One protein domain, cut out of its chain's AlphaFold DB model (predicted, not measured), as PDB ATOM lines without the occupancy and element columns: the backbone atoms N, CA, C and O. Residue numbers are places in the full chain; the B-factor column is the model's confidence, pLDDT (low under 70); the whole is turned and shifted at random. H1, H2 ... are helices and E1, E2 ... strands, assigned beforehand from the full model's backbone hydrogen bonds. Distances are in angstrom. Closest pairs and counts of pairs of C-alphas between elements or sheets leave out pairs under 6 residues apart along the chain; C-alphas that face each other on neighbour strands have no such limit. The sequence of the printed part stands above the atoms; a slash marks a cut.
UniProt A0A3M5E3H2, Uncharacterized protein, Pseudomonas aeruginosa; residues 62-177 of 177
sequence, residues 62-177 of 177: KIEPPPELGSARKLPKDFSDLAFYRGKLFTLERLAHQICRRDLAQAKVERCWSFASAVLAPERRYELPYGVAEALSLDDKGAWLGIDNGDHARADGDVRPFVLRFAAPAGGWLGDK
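What this domain is: This is residues 62 to 177 of the 177 residues of an uncharacterized protein of Pseudomonas aeruginosa (UniProt A0A3M5E3H2). With little regular structure, two antiparallel sheets, E1 E2 E3 E4 and E5 E6 E7, form a sandwich only partly face to face. Each is a meander, neighbours in chain order. The printed part has 116 residues, 45 in named elements, mostly strand, with H1 after E4. It is compact, with radius of gyration of the C-alphas 14.3 A and spans 43 by 29 by 21 A.

Where its parts are: E1 is residues 81 to 85, C-alpha 81 at (-2.322, 39.815, 2.216); E2 88 to 93; E3 98 to 102; E4 109 to 114; H1 116 to 119; E5 133 to 139, 17.7 A long; E6 142 to 147; E7 162 to 167, C-alpha 167 at (7.759, 25.031, -2.821).

How they stand to each other: The closest C-alphas of E1 and E5, Asp 81 and Ala 135, are 5.7 A apart; E4 and E7 are apart. In hairpin E6 and E7, N 145 and O 164 are within hydrogen-bond range, 2.8 A. H1, too short for O i to N i+4 pairs, only grazes E5 E6 E7.

The domain as a whole: Links H1 to E5 and E6 to E7 are long. Residues 176 to 177 have pLDDT under 70.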
ATOM      1  N   LYS A  62     -17.427  40.166  -8.863       90.56
ATOM      2  CA  LYS A  62     -17.540  38.854  -8.241       90.56
ATOM      3  C   LYS A  62     -16.861  37.815  -9.114       90.56
ATOM      4  O   LYS A  62     -16.951  37.899 -10.339       90.56
ATOM      5  N   ILE A  63     -16.222  36.846  -8.482       91.62
ATOM      6  CA  ILE A  63     -15.678  35.662  -9.143       91.62
ATOM      7  C   ILE A  63     -16.419  34.429  -8.664       91.62
ATOM      8  O   ILE A  63     -17.012  34.410  -7.583       91.62
ATOM      9  N   GLU A  64     -16.398  33.414  -9.508       93.94
ATOM     10  CA  GLU A  64     -16.699  32.060  -9.083       93.94
ATOM     11  C   GLU A  64     -15.455  31.506  -8.374       93.94
ATOM     12  O   GLU A  64     -14.346  31.691  -8.888       93.94
ATOM     13  N   PRO A  65     -15.600  30.924  -7.172       93.69
ATOM     14  CA  PRO A  65     -14.476  30.304  -6.488       93.69
ATOM     15  C   PRO A  65     -13.993  29.060  -7.253       93.69
ATOM     16  O   PRO A  65     -14.698  28.554  -8.131       93.69
ATOM     17  N   PRO A  66     -12.798  28.543  -6.927       94.75
ATOM     18  CA  PRO A  66     -12.329  27.284  -7.492       94.75
ATOM     19  C   PRO A  66     -13.338  26.147  -7.220       94.75
ATOM     20  O   PRO A  66     -13.937  26.121  -6.136       94.75
ATOM     21  N   PRO A  67     -13.524  25.197  -8.158       92.50
ATOM     22  CA  PRO A  67     -14.475  24.092  -8.008       92.50
ATOM     23  C   PRO A  67     -14.307  23.293  -6.710       92.50
ATOM     24  O   PRO A  67     -15.287  22.831  -6.132       92.50
ATOM     25  N   GLU A  68     -13.074  23.180  -6.218       94.06
ATOM     26  CA  GLU A  68     -12.704  22.502  -4.977       94.06
ATOM     27  C   GLU A  68     -13.414  23.093  -3.750       94.06
ATOM     28  O   GLU A  68     -13.655  22.378  -2.777       94.06
ATOM     29  N   LEU A  69     -13.811  24.373  -3.788       92.00
ATOM     30  CA  LEU A  69     -14.571  25.000  -2.703       92.00
ATOM     31  C   LEU A  69     -16.012  24.467  -2.647       92.00
ATOM     32  O   LEU A  69     -16.687  24.632  -1.637       92.00
ATOM     33  N   GLY A  70     -16.511  23.799  -3.690       88.62
ATOM     34  CA  GLY A  70     -17.850  23.198  -3.695       88.62
ATOM     35  C   GLY A  70     -18.994  24.212  -3.584       88.62
ATOM     36  O   GLY A  70     -20.102  23.852  -3.202       88.62
ATOM     37  N   SER A  71     -18.735  25.484  -3.897       84.75
ATOM     38  CA  SER A  71     -19.718  26.567  -3.870       84.75
ATOM     39  C   SER A  71     -19.805  27.208  -5.250       84.75
ATOM     40  O   SER A  71     -18.837  27.788  -5.722       84.75
ATOM     41  N   ALA A  72     -20.976  27.170  -5.888       84.00
ATOM     42  CA  ALA A  72     -21.221  27.883  -7.149       84.00
ATOM     43  C   ALA A  72     -21.564  29.374  -6.931       84.00
ATOM     44  O   ALA A  72     -21.887  30.114  -7.865       84.00
ATOM     45  N   ARG A  73     -21.560  29.840  -5.675       90.38
ATOM     46  CA  ARG A  73     -21.933  31.215  -5.348       90.38
ATOM     47  C   ARG A  73     -20.815  32.161  -5.766       90.38
ATOM     48  O   ARG A  73     -19.735  32.156  -5.186       90.38
ATOM     49  N   LYS A  74     -21.125  33.068  -6.693       92.19
ATOM     50  CA  LYS A  74     -20.230  34.181  -7.022       92.19
ATOM     51  C   LYS A  74     -20.098  35.128  -5.831       92.19
ATOM     52  O   LYS A  74     -21.092  35.710  -5.379       92.19
ATOM     53  N   LEU A  75     -18.872  35.311  -5.359       89.69
ATOM     54  CA  LEU A  75     -18.530  36.168  -4.226       89.69
ATOM     55  C   LEU A  75     -17.562  37.276  -4.665       89.69
ATOM     56  O   LEU A  75     -16.937  37.148  -5.720       89.69
ATOM     57  N   PRO A  76     -17.493  38.403  -3.934       87.25
ATOM     58  CA  PRO A  76     -16.610  39.509  -4.290       87.25
ATOM     59  C   PRO A  76     -15.153  39.066  -4.410       87.25
ATOM     60  O   PRO A  76     -14.684  38.282  -3.595       87.25
ATOM     61  N   LYS A  77     -14.438  39.598  -5.406       87.12
ATOM     62  CA  LYS A  77     -12.979  39.455  -5.468       87.12
ATOM     63  C   LYS A  77     -12.346  40.062  -4.222       87.12
ATOM     64  O   LYS A  77     -12.735  41.157  -3.808       87.12
ATOM     65  N   ASP A  78     -11.338  39.393  -3.688       85.00
ATOM     66  CA  ASP A  78     -10.560  39.900  -2.577       85.00
ATOM     67  C   ASP A  78      -9.140  39.336  -2.548       85.00
ATOM     68  O   ASP A  78      -8.860  38.236  -3.023       85.00
ATOM     69  N   PHE A  79      -8.254  40.100  -1.918       88.31
ATOM     70  CA  PHE A  79      -6.981  39.607  -1.429       88.31
ATOM     71  C   PHE A  79      -6.841  39.935   0.059       88.31
ATOM     72  O   PHE A  79      -7.331  40.965   0.532       88.31
ATOM     73  N   SER A  80      -6.226  39.022   0.804       88.75
ATOM     74  CA  SER A  80      -6.061  39.096   2.260       88.75
ATOM     75  C   SER A  80      -4.710  39.629   2.693       88.75
ATOM     76  O   SER A  80      -4.613  40.219   3.761       88.75
ATOM     77  N   ASP A  81      -3.685  39.446   1.867       90.75
ATOM     78  CA  ASP A  81      -2.322  39.815   2.216       90.75
ATOM     79  C   ASP A  81      -1.479  40.106   0.968       90.75
ATOM     80  O   ASP A  81      -1.832  39.729  -0.156       90.75
ATOM     81  N   LEU A  82      -0.360  40.796   1.174       90.69
ATOM     82  CA  LEU A  82       0.545  41.292   0.145       90.69
ATOM     83  C   LEU A  82       1.994  40.946   0.481       90.69
ATOM     84  O   LEU A  82       2.482  41.329   1.536       90.69
ATOM     85  N   ALA A  83       2.741  40.343  -0.435       91.06
ATOM     86  CA  ALA A  83       4.182  40.156  -0.276       91.06
ATOM     87  C   ALA A  83       4.961  40.912  -1.354       91.06
ATOM     88  O   ALA A  83       4.570  40.956  -2.519       91.06
ATOM     89  N   PHE A  84       6.094  41.489  -0.964       88.44
ATOM     90  CA  PHE A  84       7.061  42.050  -1.900       88.44
ATOM     91  C   PHE A  84       8.210  41.082  -2.061       88.44
ATOM     92  O   PHE A  84       8.781  40.615  -1.076       88.44
ATOM     93  N   TYR A  85       8.564  40.805  -3.306       89.88
ATOM     94  CA  TYR A  85       9.674  39.921  -3.587       89.88
ATOM     95  C   TYR A  85      10.352  40.335  -4.887       89.88
ATOM     96  O   TYR A  85       9.733  40.347  -5.952       89.88
ATOM     97  N   ARG A  86      11.629  40.724  -4.767       90.12
ATOM     98  CA  ARG A  86      12.527  41.076  -5.880       90.12
ATOM     99  C   ARG A  86      11.885  42.016  -6.917       90.12
ATOM    100  O   ARG A  86      11.909  41.757  -8.116       90.12
ATOM    101  N   GLY A  87      11.286  43.111  -6.443       88.12
ATOM    102  CA  GLY A  87      10.694  44.146  -7.303       88.12
ATOM    103  C   GLY A  87       9.311  43.815  -7.873       88.12
ATOM    104  O   GLY A  87       8.801  44.571  -8.699       88.12
ATOM    105  N   LYS A  88       8.686  42.718  -7.434       91.81
ATOM    106  CA  LYS A  88       7.310  42.352  -7.787       91.81
ATOM    107  C   LYS A  88       6.400  42.388  -6.564       91.81
ATOM    108  O   LYS A  88       6.844  42.163  -5.435       91.81
ATOM    109  N   LEU A  89       5.124  42.661  -6.820       92.25
ATOM    110  CA  LEU A  89       4.052  42.563  -5.839       92.25
ATOM    111  C   LEU A  89       3.397  41.187  -5.955       92.25
ATOM    112  O   LEU A  89       3.123  40.724  -7.058       92.25
ATOM    113  N   PHE A  90       3.112  40.552  -4.829       94.62
ATOM    114  CA  PHE A  90       2.348  39.316  -4.754       94.62
ATOM    115  C   PHE A  90       1.102  39.554  -3.915       94.62
ATOM    116  O   PHE A  90       1.205  40.078  -2.810       94.62
ATOM    117  N   THR A  91      -0.062  39.169  -4.427       93.75
ATOM    118  CA  THR A  91      -1.334  39.200  -3.701       93.75
ATOM    119  C   THR A  91      -1.754  37.788  -3.317       93.75
ATOM    120  O   THR A  91      -1.626  36.854  -4.113       93.75
ATOM    121  N   LEU A  92      -2.270  37.634  -2.099       95.44
ATOM    122  CA  LEU A  92      -2.971  36.432  -1.660       95.44
ATOM    123  C   LEU A  92      -4.460  36.583  -1.975       95.44
ATOM    124  O   LEU A  92      -5.193  37.185  -1.200       95.44
ATOM    125  N   GLU A  93      -4.901  36.066  -3.121       94.25
ATOM    126  CA  GLU A  93      -6.296  36.113  -3.570       94.25
ATOM    127  C   GLU A  93      -7.116  35.061  -2.807       94.25
ATOM    128  O   GLU A  93      -7.164  33.883  -3.184       94.25
ATOM    129  N   ARG A  94      -7.727  35.485  -1.698       92.56
ATOM    130  CA  ARG A  94      -8.333  34.609  -0.688       92.56
ATOM    131  C   ARG A  94      -9.457  33.768  -1.281       92.56
ATOM    132  O   ARG A  94      -9.397  32.543  -1.219       92.56
ATOM    133  N   LEU A  95     -10.449  34.397  -1.912       93.56
ATOM    134  CA  LEU A  95     -11.556  33.677  -2.539       93.56
ATOM    135  C   LEU A  95     -11.103  32.802  -3.720       93.56
ATOM    136  O   LEU A  95     -11.578  31.677  -3.874       93.56
ATOM    137  N   ALA A  96     -10.170  33.292  -4.540       95.31
ATOM    138  CA  ALA A  96      -9.683  32.563  -5.716       95.31
ATOM    139  C   ALA A  96      -8.755  31.386  -5.363       95.31
ATOM    140  O   ALA A  96      -8.494  30.549  -6.225       95.31
ATOM    141  N   HIS A  97      -8.265  31.321  -4.120       97.00
ATOM    142  CA  HIS A  97      -7.250  30.377  -3.650       97.00
ATOM    143  C   HIS A  97      -5.967  30.422  -4.488       97.00
ATOM    144  O   HIS A  97      -5.430  29.390  -4.907       97.00
ATOM    145  N   GLN A  98      -5.496  31.638  -4.774       97.81
ATOM    146  CA  GLN A  98      -4.332  31.866  -5.623       97.81
ATOM    147  C   GLN A  98      -3.349  32.855  -5.007       97.81
ATOM    148  O   GLN A  98      -3.729  33.816  -4.346       97.81
ATOM    149  N   ILE A  99      -2.066  32.636  -5.275       97.81
ATOM    150  CA  ILE A  99      -1.034  33.661  -5.123       97.81
ATOM    151  C   ILE A  99      -0.829  34.267  -6.508       97.81
ATOM    152  O   ILE A  99      -0.516  33.531  -7.444       97.81
ATOM    153  N   CYS A 100      -0.983  35.578  -6.656       96.31
ATOM    154  CA  CYS A 100      -0.807  36.254  -7.939       96.31
ATOM    155  C   CYS A 100       0.377  37.215  -7.900       96.31
ATOM    156  O   CYS A 100       0.405  38.148  -7.104       96.31
ATOM    157  N   ARG A 101       1.337  37.019  -8.805       96.94
ATOM    158  CA  ARG A 101       2.387  37.995  -9.094       96.94
ATOM    159  C   ARG A 101       1.822  39.107  -9.960       96.94
ATOM    160  O   ARG A 101       1.154  38.852 -10.967       96.94
ATOM    161  N   ARG A 102       2.143  40.336  -9.587       93.81
ATOM    162  CA  ARG A 102       1.690  41.561 -10.221       93.81
ATOM    163  C   ARG A 102       2.861  42.483 -10.519       93.81
ATOM    164  O   ARG A 102       3.858  42.515  -9.789       93.81
ATOM    165  N   ASP A 103       2.703  43.251 -11.587       90.25
ATOM    166  CA  ASP A 103       3.549  44.407 -11.841       90.25
ATOM    167  C   ASP A 103       3.420  45.412 -10.686       90.25
ATOM    168  O   ASP A 103       2.330  45.640 -10.168       90.25
ATOM    169  N   LEU A 104       4.530  46.019 -10.274       85.12
ATOM    170  CA  LEU A 104       4.543  46.906  -9.114       85.12
ATOM    171  C   LEU A 104       3.991  48.311  -9.420       85.12
ATOM    172  O   LEU A 104       3.533  48.995  -8.509       85.12
ATOM    173  N   ALA A 105       4.036  48.753 -10.680       82.75
ATOM    174  CA  ALA A 105       3.618  50.097 -11.068       82.75
ATOM    175  C   ALA A 105       2.113  50.196 -11.351       82.75
ATOM    176  O   ALA A 105       1.516  51.241 -11.116       82.75
ATOM    177  N   GLN A 106       1.508  49.124 -11.860       83.69
ATOM    178  CA  GLN A 106       0.105  49.096 -12.284       83.69
ATOM    179  C   GLN A 106      -0.717  48.021 -11.567       83.69
ATOM    180  O   GLN A 106      -1.903  47.882 -11.845       83.69
ATOM    181  N   ALA A 107      -0.089  47.204 -10.711       87.94
ATOM    182  CA  ALA A 107      -0.709  46.048 -10.060       87.94
ATOM    183  C   ALA A 107      -1.399  45.070 -11.032       87.94
ATOM    184  O   ALA A 107      -2.244  44.258 -10.637       87.94
ATOM    185  N   LYS A 108      -0.999  45.101 -12.308       91.25
ATOM    186  CA  LYS A 108      -1.495  44.202 -13.344       91.25
ATOM    187  C   LYS A 108      -1.050  42.779 -13.029       91.25
ATOM    188  O   LYS A 108       0.132  42.548 -12.791       91.25
ATOM    189  N   VAL A 109      -1.985  41.830 -13.067       93.75
ATOM    190  CA  VAL A 109      -1.679  40.402 -12.905       93.75
ATOM    191  C   VAL A 109      -0.760  39.934 -14.032       93.75
ATOM    192  O   VAL A 109      -1.076  40.096 -15.209       93.75
ATOM    193  N   GLU A 110       0.364  39.331 -13.656       96.06
ATOM    194  CA  GLU A 110       1.318  38.716 -14.581       96.06
ATOM    195  C   GLU A 110       1.171  37.194 -14.604       96.06
ATOM    196  O   GLU A 110       1.240  36.572 -15.663       96.06
ATOM    197  N   ARG A 111       0.989  36.580 -13.427       97.00
ATOM    198  CA  ARG A 111       0.834  35.130 -13.269       97.00
ATOM    199  C   ARG A 111       0.201  34.805 -11.922       97.00
ATOM    200  O   ARG A 111       0.511  35.469 -10.940       97.00
ATOM    201  N   CYS A 112      -0.616  33.757 -11.872       97.25
ATOM    202  CA  CYS A 112      -1.188  33.237 -10.635       97.25
ATOM    203  C   CYS A 112      -0.892  31.745 -10.477       97.25
ATOM    204  O   CYS A 112      -0.812  31.014 -11.466       97.25
ATOM    205  N   TRP A 113      -0.755  31.303  -9.230       97.75
ATOM    206  CA  TRP A 113      -0.589  29.902  -8.856       97.75
ATOM    207  C   TRP A 113      -1.678  29.516  -7.867       97.75
ATOM    208  O   TRP A 113      -1.849  30.184  -6.848       97.75
ATOM    209  N   SER A 114      -2.409  28.447  -8.177       97.31
ATOM    210  CA  SER A 114      -3.457  27.924  -7.302       97.31
ATOM    211  C   SER A 114      -2.861  27.110  -6.160       97.31
ATOM    212  O   SER A 114      -1.970  26.290  -6.372       97.31
ATOM    213  N   PHE A 115      -3.405  27.313  -4.965       97.19
ATOM    214  CA  PHE A 115      -3.196  26.457  -3.798       97.19
ATOM    215  C   PHE A 115      -4.485  25.737  -3.370       97.19
ATOM    216  O   PHE A 115      -4.507  25.098  -2.314       97.19
ATOM    217  N   ALA A 116      -5.552  25.828  -4.175       96.81
ATOM    218  CA  ALA A 116      -6.880  25.303  -3.860       96.81
ATOM    219  C   ALA A 116      -6.836  23.829  -3.442       96.81
ATOM    220  O   ALA A 116      -7.303  23.492  -2.360       96.81
ATOM    221  N   SER A 117      -6.190  22.969  -4.235       95.62
ATOM    222  CA  SER A 117      -6.118  21.528  -3.966       95.62
ATOM    223  C   SER A 117      -5.447  21.173  -2.635       95.62
ATOM    224  O   SER A 117      -5.787  20.159  -2.036       95.62
ATOM    225  N   ALA A 118      -4.516  21.998  -2.150       95.06
ATOM    226  CA  ALA A 118      -3.801  21.744  -0.903       95.06
ATOM    227  C   ALA A 118      -4.578  22.221   0.333       95.06
ATOM    228  O   ALA A 118      -4.608  21.521   1.347       95.06
ATOM    229  N   VAL A 119      -5.193  23.408   0.255       94.94
ATOM    230  CA  VAL A 119      -5.962  24.006   1.364       94.94
ATOM    231  C   VAL A 119      -7.356  23.386   1.481       94.94
ATOM    232  O   VAL A 119      -7.850  23.201   2.589       94.94
ATOM    233  N   LEU A 120      -7.972  23.030   0.354       95.31
ATOM    234  CA  LEU A 120      -9.318  22.453   0.287       95.31
ATOM    235  C   LEU A 120      -9.307  20.921   0.242       95.31
ATOM    236  O   LEU A 120     -10.352  20.308   0.016       95.31
ATOM    237  N   ALA A 121      -8.146  20.305   0.480       94.50
ATOM    238  CA  ALA A 121      -8.040  18.870   0.692       94.50
ATOM    239  C   ALA A 121      -8.970  18.444   1.849       94.50
ATOM    240  O   ALA A 121      -9.007  19.148   2.868       94.50
ATOM    241  N   PRO A 122      -9.711  17.324   1.727       92.81
ATOM    242  CA  PRO A 122     -10.725  16.928   2.707       92.81
ATOM    243  C   PRO A 122     -10.231  16.924   4.158       92.81
ATOM    244  O   PRO A 122     -10.964  17.313   5.059       92.81
ATOM    245  N   GLU A 123      -8.972  16.553   4.388       92.12
ATOM    246  CA  GLU A 123      -8.371  16.466   5.718       92.12
ATOM    247  C   GLU A 123      -7.965  17.820   6.334       92.12
ATOM    248  O   GLU A 123      -7.664  17.890   7.523       92.12
ATOM    249  N   ARG A 124      -7.925  18.912   5.559       91.19
ATOM    250  CA  ARG A 124      -7.528  20.263   6.025       91.19
ATOM    251  C   ARG A 124      -8.639  21.300   5.912       91.19
ATOM    252  O   ARG A 124      -8.520  22.380   6.483       91.19
ATOM    253  N   ARG A 125      -9.690  20.985   5.164       93.25
ATOM    254  CA  ARG A 125     -10.729  21.930   4.780       93.25
ATOM    255  C   ARG A 125     -11.594  22.354   5.971       93.25
ATOM    256  O   ARG A 125     -12.114  21.516   6.705       93.25
ATOM    257  N   TYR A 126     -11.831  23.659   6.069       94.19
ATOM    258  CA  TYR A 126     -12.945  24.227   6.829       94.19
ATOM    259  C   TYR A 126     -14.158  24.382   5.909       94.19
ATOM    260  O   TYR A 126     -14.020  24.804   4.755       94.19
ATOM    261  N   GLU A 127     -15.351  24.032   6.388       90.62
ATOM    262  CA  GLU A 127     -16.591  24.102   5.602       90.62
ATOM    263  C   GLU A 127     -17.149  25.527   5.540       90.62
ATOM    264  O   GLU A 127     -18.205  25.850   6.083       90.62
ATOM    265  N   LEU A 128     -16.414  26.402   4.858       91.00
ATOM    266  CA  LEU A 128     -16.770  27.802   4.675       91.00
ATOM    267  C   LEU A 128     -16.984  28.120   3.193       91.00
ATOM    268  O   LEU A 128     -16.297  27.569   2.331       91.00
ATOM    269  N   PRO A 129     -17.930  29.016   2.856       89.81
ATOM    270  CA  PRO A 129     -18.223  29.364   1.468       89.81
ATOM    271  C   PRO A 129     -17.220  30.368   0.878       89.81
ATOM    272  O   PRO A 129     -17.437  30.853  -0.230       89.81
ATOM    273  N   TYR A 130     -16.163  30.711   1.613       89.50
ATOM    274  CA  TYR A 130     -15.124  31.675   1.264       89.50
ATOM    275  C   TYR A 130     -13.745  31.115   1.637       89.50
ATOM    276  O   TYR A 130     -13.643  30.159   2.402       89.50
ATOM    277  N   GLY A 131     -12.682  31.694   1.076       91.56
ATOM    278  CA  GLY A 131     -11.318  31.305   1.433       91.56
ATOM    279  C   GLY A 131     -10.911  31.824   2.813       91.56
ATOM    280  O   GLY A 131     -11.419  32.842   3.270       91.56
ATOM    281  N   VAL A 132      -9.963  31.134   3.440       94.06
ATOM    282  CA  VAL A 132      -9.501  31.367   4.827       94.06
ATOM    283  C   VAL A 132      -7.989  31.600   4.929       94.06
ATOM    284  O   VAL A 132      -7.388  31.531   5.997       94.06
ATOM    285  N   ALA A 133      -7.327  31.823   3.793       95.69
ATOM    286  CA  ALA A 133      -5.914  32.166   3.779       95.69
ATOM    287  C   ALA A 133      -5.746  33.661   4.093       95.69
ATOM    288  O   ALA A 133      -6.137  34.502   3.284       95.69
ATOM    289  N   GLU A 134      -5.141  33.989   5.235       93.94
ATOM    290  CA  GLU A 134      -5.032  35.363   5.756       93.94
ATOM    291  C   GLU A 134      -3.606  35.914   5.788       93.94
ATOM    292  O   GLU A 134      -3.425  37.120   5.923       93.94
ATOM    293  N   ALA A 135      -2.591  35.056   5.662       94.88
ATOM    294  CA  ALA A 135      -1.196  35.481   5.708       94.88
ATOM    295  C   ALA A 135      -0.377  34.868   4.573       94.88
ATOM    296  O   ALA A 135      -0.520  33.687   4.266       94.88
ATOM    297  N   LEU A 136       0.524  35.658   3.996       95.94
ATOM    298  CA  LEU A 136       1.457  35.286   2.941       95.94
ATOM    299  C   LEU A 136       2.879  35.715   3.317       95.94
ATOM    300  O   LEU A 136       3.165  36.893   3.532       95.94
ATOM    301  N   SER A 137       3.812  34.772   3.305       95.69
ATOM    302  CA  SER A 137       5.250  35.059   3.277       95.69
ATOM    303  C   SER A 137       5.885  34.311   2.117       95.69
ATOM    304  O   SER A 137       5.438  33.215   1.787       95.69
ATOM    305  N   LEU A 138       6.896  34.887   1.474       93.12
ATOM    306  CA  LEU A 138       7.476  34.335   0.254       93.12
ATOM    307  C   LEU A 138       8.986  34.575   0.218       93.12
ATOM    308  O   LEU A 138       9.458  35.655   0.570       93.12
ATOM    309  N   ASP A 139       9.728  33.559  -0.210       94.44
ATOM    310  CA  ASP A 139      11.168  33.606  -0.452       94.44
ATOM    311  C   ASP A 139      11.533  32.844  -1.740       94.44
ATOM    312  O   ASP A 139      10.671  32.338  -2.463       94.44
ATOM    313  N   ASP A 140      12.832  32.740  -2.030       95.56
ATOM    314  CA  ASP A 140      13.344  32.013  -3.199       95.56
ATOM    315  C   ASP A 140      12.928  30.530  -3.224       95.56
ATOM    316  O   ASP A 140      12.882  29.913  -4.287       95.56
ATOM    317  N   LYS A 141      12.657  29.941  -2.054       96.62
ATOM    318  CA  LYS A 141      12.355  28.515  -1.896       96.62
ATOM    319  C   LYS A 141      10.866  28.234  -1.952       96.62
ATOM    320  O   LYS A 141      10.502  27.087  -2.209       96.62
ATOM    321  N   GLY A 142      10.014  29.227  -1.710       97.25
ATOM    322  CA  GLY A 142       8.577  29.051  -1.802       97.25
ATOM    323  C   GLY A 142       7.755  30.068  -1.036       97.25
ATOM    324  O   GLY A 142       8.137  31.228  -0.918       97.25
ATOM    325  N   ALA A 143       6.586  29.630  -0.577       98.00
ATOM    326  CA  ALA A 143       5.618  30.476   0.105       98.00
ATOM    327  C   ALA A 143       5.048  29.787   1.344       98.00
ATOM    328  O   ALA A 143       4.883  28.567   1.368       98.00
ATOM    329  N   TRP A 144       4.712  30.583   2.351       98.44
ATOM    330  CA  TRP A 144       3.966  30.174   3.531       98.44
ATOM    331  C   TRP A 144       2.609  30.855   3.513       98.44
ATOM    332  O   TRP A 144       2.545  32.076   3.362       98.44
ATOM    333  N   LEU A 145       1.556  30.062   3.691       98.00
ATOM    334  CA  LEU A 145       0.192  30.541   3.854       98.00
ATOM    335  C   LEU A 145      -0.261  30.297   5.288       98.00
ATOM    336  O   LEU A 145      -0.216  29.155   5.745       98.00
ATOM    337  N   GLY A 146      -0.691  31.349   5.978       97.69
ATOM    338  CA  GLY A 146      -1.422  31.227   7.236       97.69
ATOM    339  C   GLY A 146      -2.904  31.047   6.950       97.69
ATOM    340  O   GLY A 146      -3.498  31.869   6.250       97.69
ATOM    341  N   ILE A 147      -3.474  29.966   7.468       96.75
ATOM    342  CA  ILE A 147      -4.899  29.665   7.394       96.75
ATOM    343  C   ILE A 147      -5.522  30.014   8.738       96.75
ATOM    344  O   ILE A 147      -5.191  29.386   9.745       96.75
ATOM    345  N   ASP A 148      -6.393  31.017   8.733       94.19
ATOM    346  CA  ASP A 148      -7.173  31.440   9.893       94.19
ATOM    347  C   ASP A 148      -8.608  30.962   9.712       94.19
ATOM    348  O   ASP A 148      -9.314  31.340   8.778       94.19
ATOM    349  N   ASN A 149      -9.022  30.080  10.602       91.81
ATOM    350  CA  ASN A 149     -10.305  29.420  10.534       91.81
ATOM    351  C   ASN A 149     -11.426  30.182  11.233       91.81
ATOM    352  O   ASN A 149     -12.549  29.689  11.200       91.81
ATOM    353  N   GLY A 150     -11.159  31.328  11.874       88.56
ATOM    354  CA  GLY A 150     -12.188  32.095  12.582       88.56
ATOM    355  C   GLY A 150     -12.987  31.237  13.570       88.56
ATOM    356  O   GLY A 150     -14.213  31.297  13.581       88.56
ATOM    357  N   ASP A 151     -12.291  30.370  14.312       90.94
ATOM    358  CA  ASP A 151     -12.836  29.392  15.267       90.94
ATOM    359  C   ASP A 151     -13.712  28.267  14.671       90.94
ATOM    360  O   ASP A 151     -14.248  27.434  15.406       90.94
ATOM    361  N   HIS A 152     -13.834  28.164  13.344       94.25
ATOM    362  CA  HIS A 152     -14.558  27.066  12.703       94.25
ATOM    363  C   HIS A 152     -13.786  25.744  12.794       94.25
ATOM    364  O   HIS A 152     -12.589  25.681  12.522       94.25
ATOM    365  N   ALA A 153     -14.480  24.654  13.120       94.75
ATOM    366  CA  ALA A 153     -13.892  23.318  13.117       94.75
ATOM    367  C   ALA A 153     -13.787  22.744  11.694       94.75
ATOM    368  O   ALA A 153     -14.632  23.009  10.833       94.75
ATOM    369  N   ARG A 154     -12.766  21.917  11.454       94.88
ATOM    370  CA  ARG A 154     -12.727  21.005  10.300       94.88
ATOM    371  C   ARG A 154     -13.709  19.844  10.509       94.88
ATOM    372  O   ARG A 154     -14.257  19.664  11.595       94.88
ATOM    373  N   ALA A 155     -13.875  19.002   9.486       93.50
ATOM    374  CA  ALA A 155     -14.732  17.812   9.555       93.50
ATOM    375  C   ALA A 155     -14.335  16.816  10.670       93.50
ATOM    376  O   ALA A 155     -15.182  16.072  11.157       93.50
ATOM    377  N   ASP A 156     -13.065  16.811  11.090       94.56
ATOM    378  CA  ASP A 156     -12.547  15.992  12.197       94.56
ATOM    379  C   ASP A 156     -12.734  16.633  13.590       94.56
ATOM    380  O   ASP A 156     -12.343  16.044  14.596       94.56
ATOM    381  N   GLY A 157     -13.326  17.829  13.663       95.50
ATOM    382  CA  GLY A 157     -13.525  18.586  14.898       95.50
ATOM    383  C   GLY A 157     -12.327  19.438  15.337       95.50
ATOM    384  O   GLY A 157     -12.439  20.153  16.331       95.50
ATOM    385  N   ASP A 158     -11.193  19.406  14.632       94.88
ATOM    386  CA  ASP A 158     -10.036  20.241  14.971       94.88
ATOM    387  C   ASP A 158     -10.297  21.714  14.617       94.88
ATOM    388  O   ASP A 158     -10.684  22.044  13.493       94.88
ATOM    389  N   VAL A 159     -10.053  22.597  15.583       95.38
ATOM    390  CA  VAL A 159     -10.286  24.050  15.506       95.38
ATOM    391  C   VAL A 159      -8.992  24.855  15.411       95.38
ATOM    392  O   VAL A 159      -9.018  26.078  15.500       95.38
ATOM    393  N   ARG A 160      -7.831  24.206  15.298       95.44
ATOM    394  CA  ARG A 160      -6.557  24.932  15.259       95.44
ATOM    395  C   ARG A 160      -6.326  25.541  13.877       95.44
ATOM    396  O   ARG A 160      -6.416  24.788  12.908       95.44
ATOM    397  N   PRO A 161      -5.939  26.825  13.769       95.88
ATOM    398  CA  PRO A 161      -5.400  27.371  12.529       95.88
ATOM    399  C   PRO A 161      -4.070  26.686  12.186       95.88
ATOM    400  O   PRO A 161      -3.412  26.089  13.047       95.88
ATOM    401  N   PHE A 162      -3.639  26.780  10.931       96.00
ATOM    402  CA  PHE A 162      -2.397  26.139  10.496       96.00
ATOM    403  C   PHE A 162      -1.634  26.951   9.456       96.00
ATOM    404  O   PHE A 162      -2.164  27.847   8.805       96.00
ATOM    405  N   VAL A 163      -0.358  26.604   9.283       97.38
ATOM    406  CA  VAL A 163       0.505  27.171   8.245       97.38
ATOM    407  C   VAL A 163       0.860  26.083   7.242       97.38
ATOM    408  O   VAL A 163       1.333  25.013   7.626       97.38
ATOM    409  N   LEU A 164       0.677  26.365   5.954       96.56
ATOM    410  CA  LEU A 164       1.168  25.514   4.869       96.56
ATOM    411  C   LEU A 164       2.366  26.149   4.194       96.56
ATOM    412  O   LEU A 164       2.358  27.338   3.886       96.56
ATOM    413  N   ARG A 165       3.373  25.325   3.907       97.44
ATOM    414  CA  ARG A 165       4.518  25.714   3.093       97.44
ATOM    415  C   ARG A 165       4.427  25.057   1.722       97.44
ATOM    416  O   ARG A 165       4.333  23.838   1.621       97.44
ATOM    417  N   PHE A 166       4.535  25.871   0.684       97.62
ATOM    418  CA  PHE A 166       4.635  25.457  -0.709       97.62
ATOM    419  C   PHE A 166       6.062  25.660  -1.194       97.62
ATOM    420  O   PHE A 166       6.712  26.628  -0.800       97.62
ATOM    421  N   ALA A 167       6.543  24.773  -2.062       97.69
ATOM    422  CA  ALA A 167       7.759  25.031  -2.821       97.69
ATOM    423  C   ALA A 167       7.510  26.140  -3.855       97.69
ATOM    424  O   ALA A 167       6.387  26.316  -4.334       97.69
ATOM    425  N   ALA A 168       8.563  26.870  -4.217       96.31
ATOM    426  CA  ALA A 168       8.510  27.800  -5.332       96.31
ATOM    427  C   ALA A 168       8.136  27.042  -6.619       96.31
ATOM    428  O   ALA A 168       8.519  25.878  -6.791       96.31
ATOM    429  N   PRO A 169       7.393  27.678  -7.538       95.06
ATOM    430  CA  PRO A 169       7.029  27.059  -8.802       95.06
ATOM    431  C   PRO A 169       8.276  26.736  -9.633       95.06
ATOM    432  O   PRO A 169       9.341  27.333  -9.460       95.06
ATOM    433  N   ALA A 170       8.140  25.808 -10.580       92.31
ATOM    434  CA  ALA A 170       9.212  25.513 -11.526       92.31
ATOM    435  C   ALA A 170       9.625  26.790 -12.288       92.31
ATOM    436  O   ALA A 170       8.781  27.468 -12.873       92.31
ATOM    437  N   GLY A 171      10.924  27.114 -12.271       90.69
ATOM    438  CA  GLY A 171      11.451  28.382 -12.806       90.69
ATOM    439  C   GLY A 171      11.378  29.567 -11.832       90.69
ATOM    440  O   GLY A 171      11.633  30.701 -12.224       90.69
ATOM    441  N   GLY A 172      11.030  29.318 -10.567       94.56
ATOM    442  CA  GLY A 172      10.954  30.333  -9.524       94.56
ATOM    443  C   GLY A 172       9.795  31.311  -9.708       94.56
ATOM    444  O   GLY A 172       9.038  31.284 -10.681       94.56
ATOM    445  N   TRP A 173       9.655  32.218  -8.746       95.00
ATOM    446  CA  TRP A 173       8.561  33.188  -8.737       95.00
ATOM    447  C   TRP A 173       8.655  34.237  -9.846       95.00
ATOM    448  O   TRP A 173       7.632  34.802 -10.229       95.00
ATOM    449  N   LEU A 174       9.854  34.503 -10.376       93.44
ATOM    450  CA  LEU A 174      10.086  35.488 -11.439       93.44
ATOM    451  C   LEU A 174      10.018  34.882 -12.851       93.44
ATOM    452  O   LEU A 174       9.645  35.588 -13.786       93.44
ATOM    453  N   GLY A 175      10.180  33.564 -12.992       82.31
ATOM    454  CA  GLY A 175      10.151  32.885 -14.291       82.31
ATOM    455  C   GLY A 175      11.476  32.932 -15.051       82.31
ATOM    456  O   GLY A 175      11.507  32.507 -16.203       82.31
ATOM    457  N   ASP A 176      12.543  33.407 -14.409       61.38
ATOM    458  CA  ASP A 176      13.885  33.456 -14.977       61.38
ATOM    459  C   ASP A 176      14.601  32.126 -14.684       61.38
ATOM    460  O   ASP A 176      14.786  31.743 -13.523       61.38
ATOM    461  N   LYS A 177      14.970  31.404 -15.743       47.91
ATOM    462  CA  LYS A 177      16.078  30.446 -15.722       47.91
ATOM    463  C   LYS A 177      17.282  31.107 -16.367       47.91
ATOM    464  O   LYS A 177      17.071  31.747 -17.419       47.91
TER     465      LYS A 177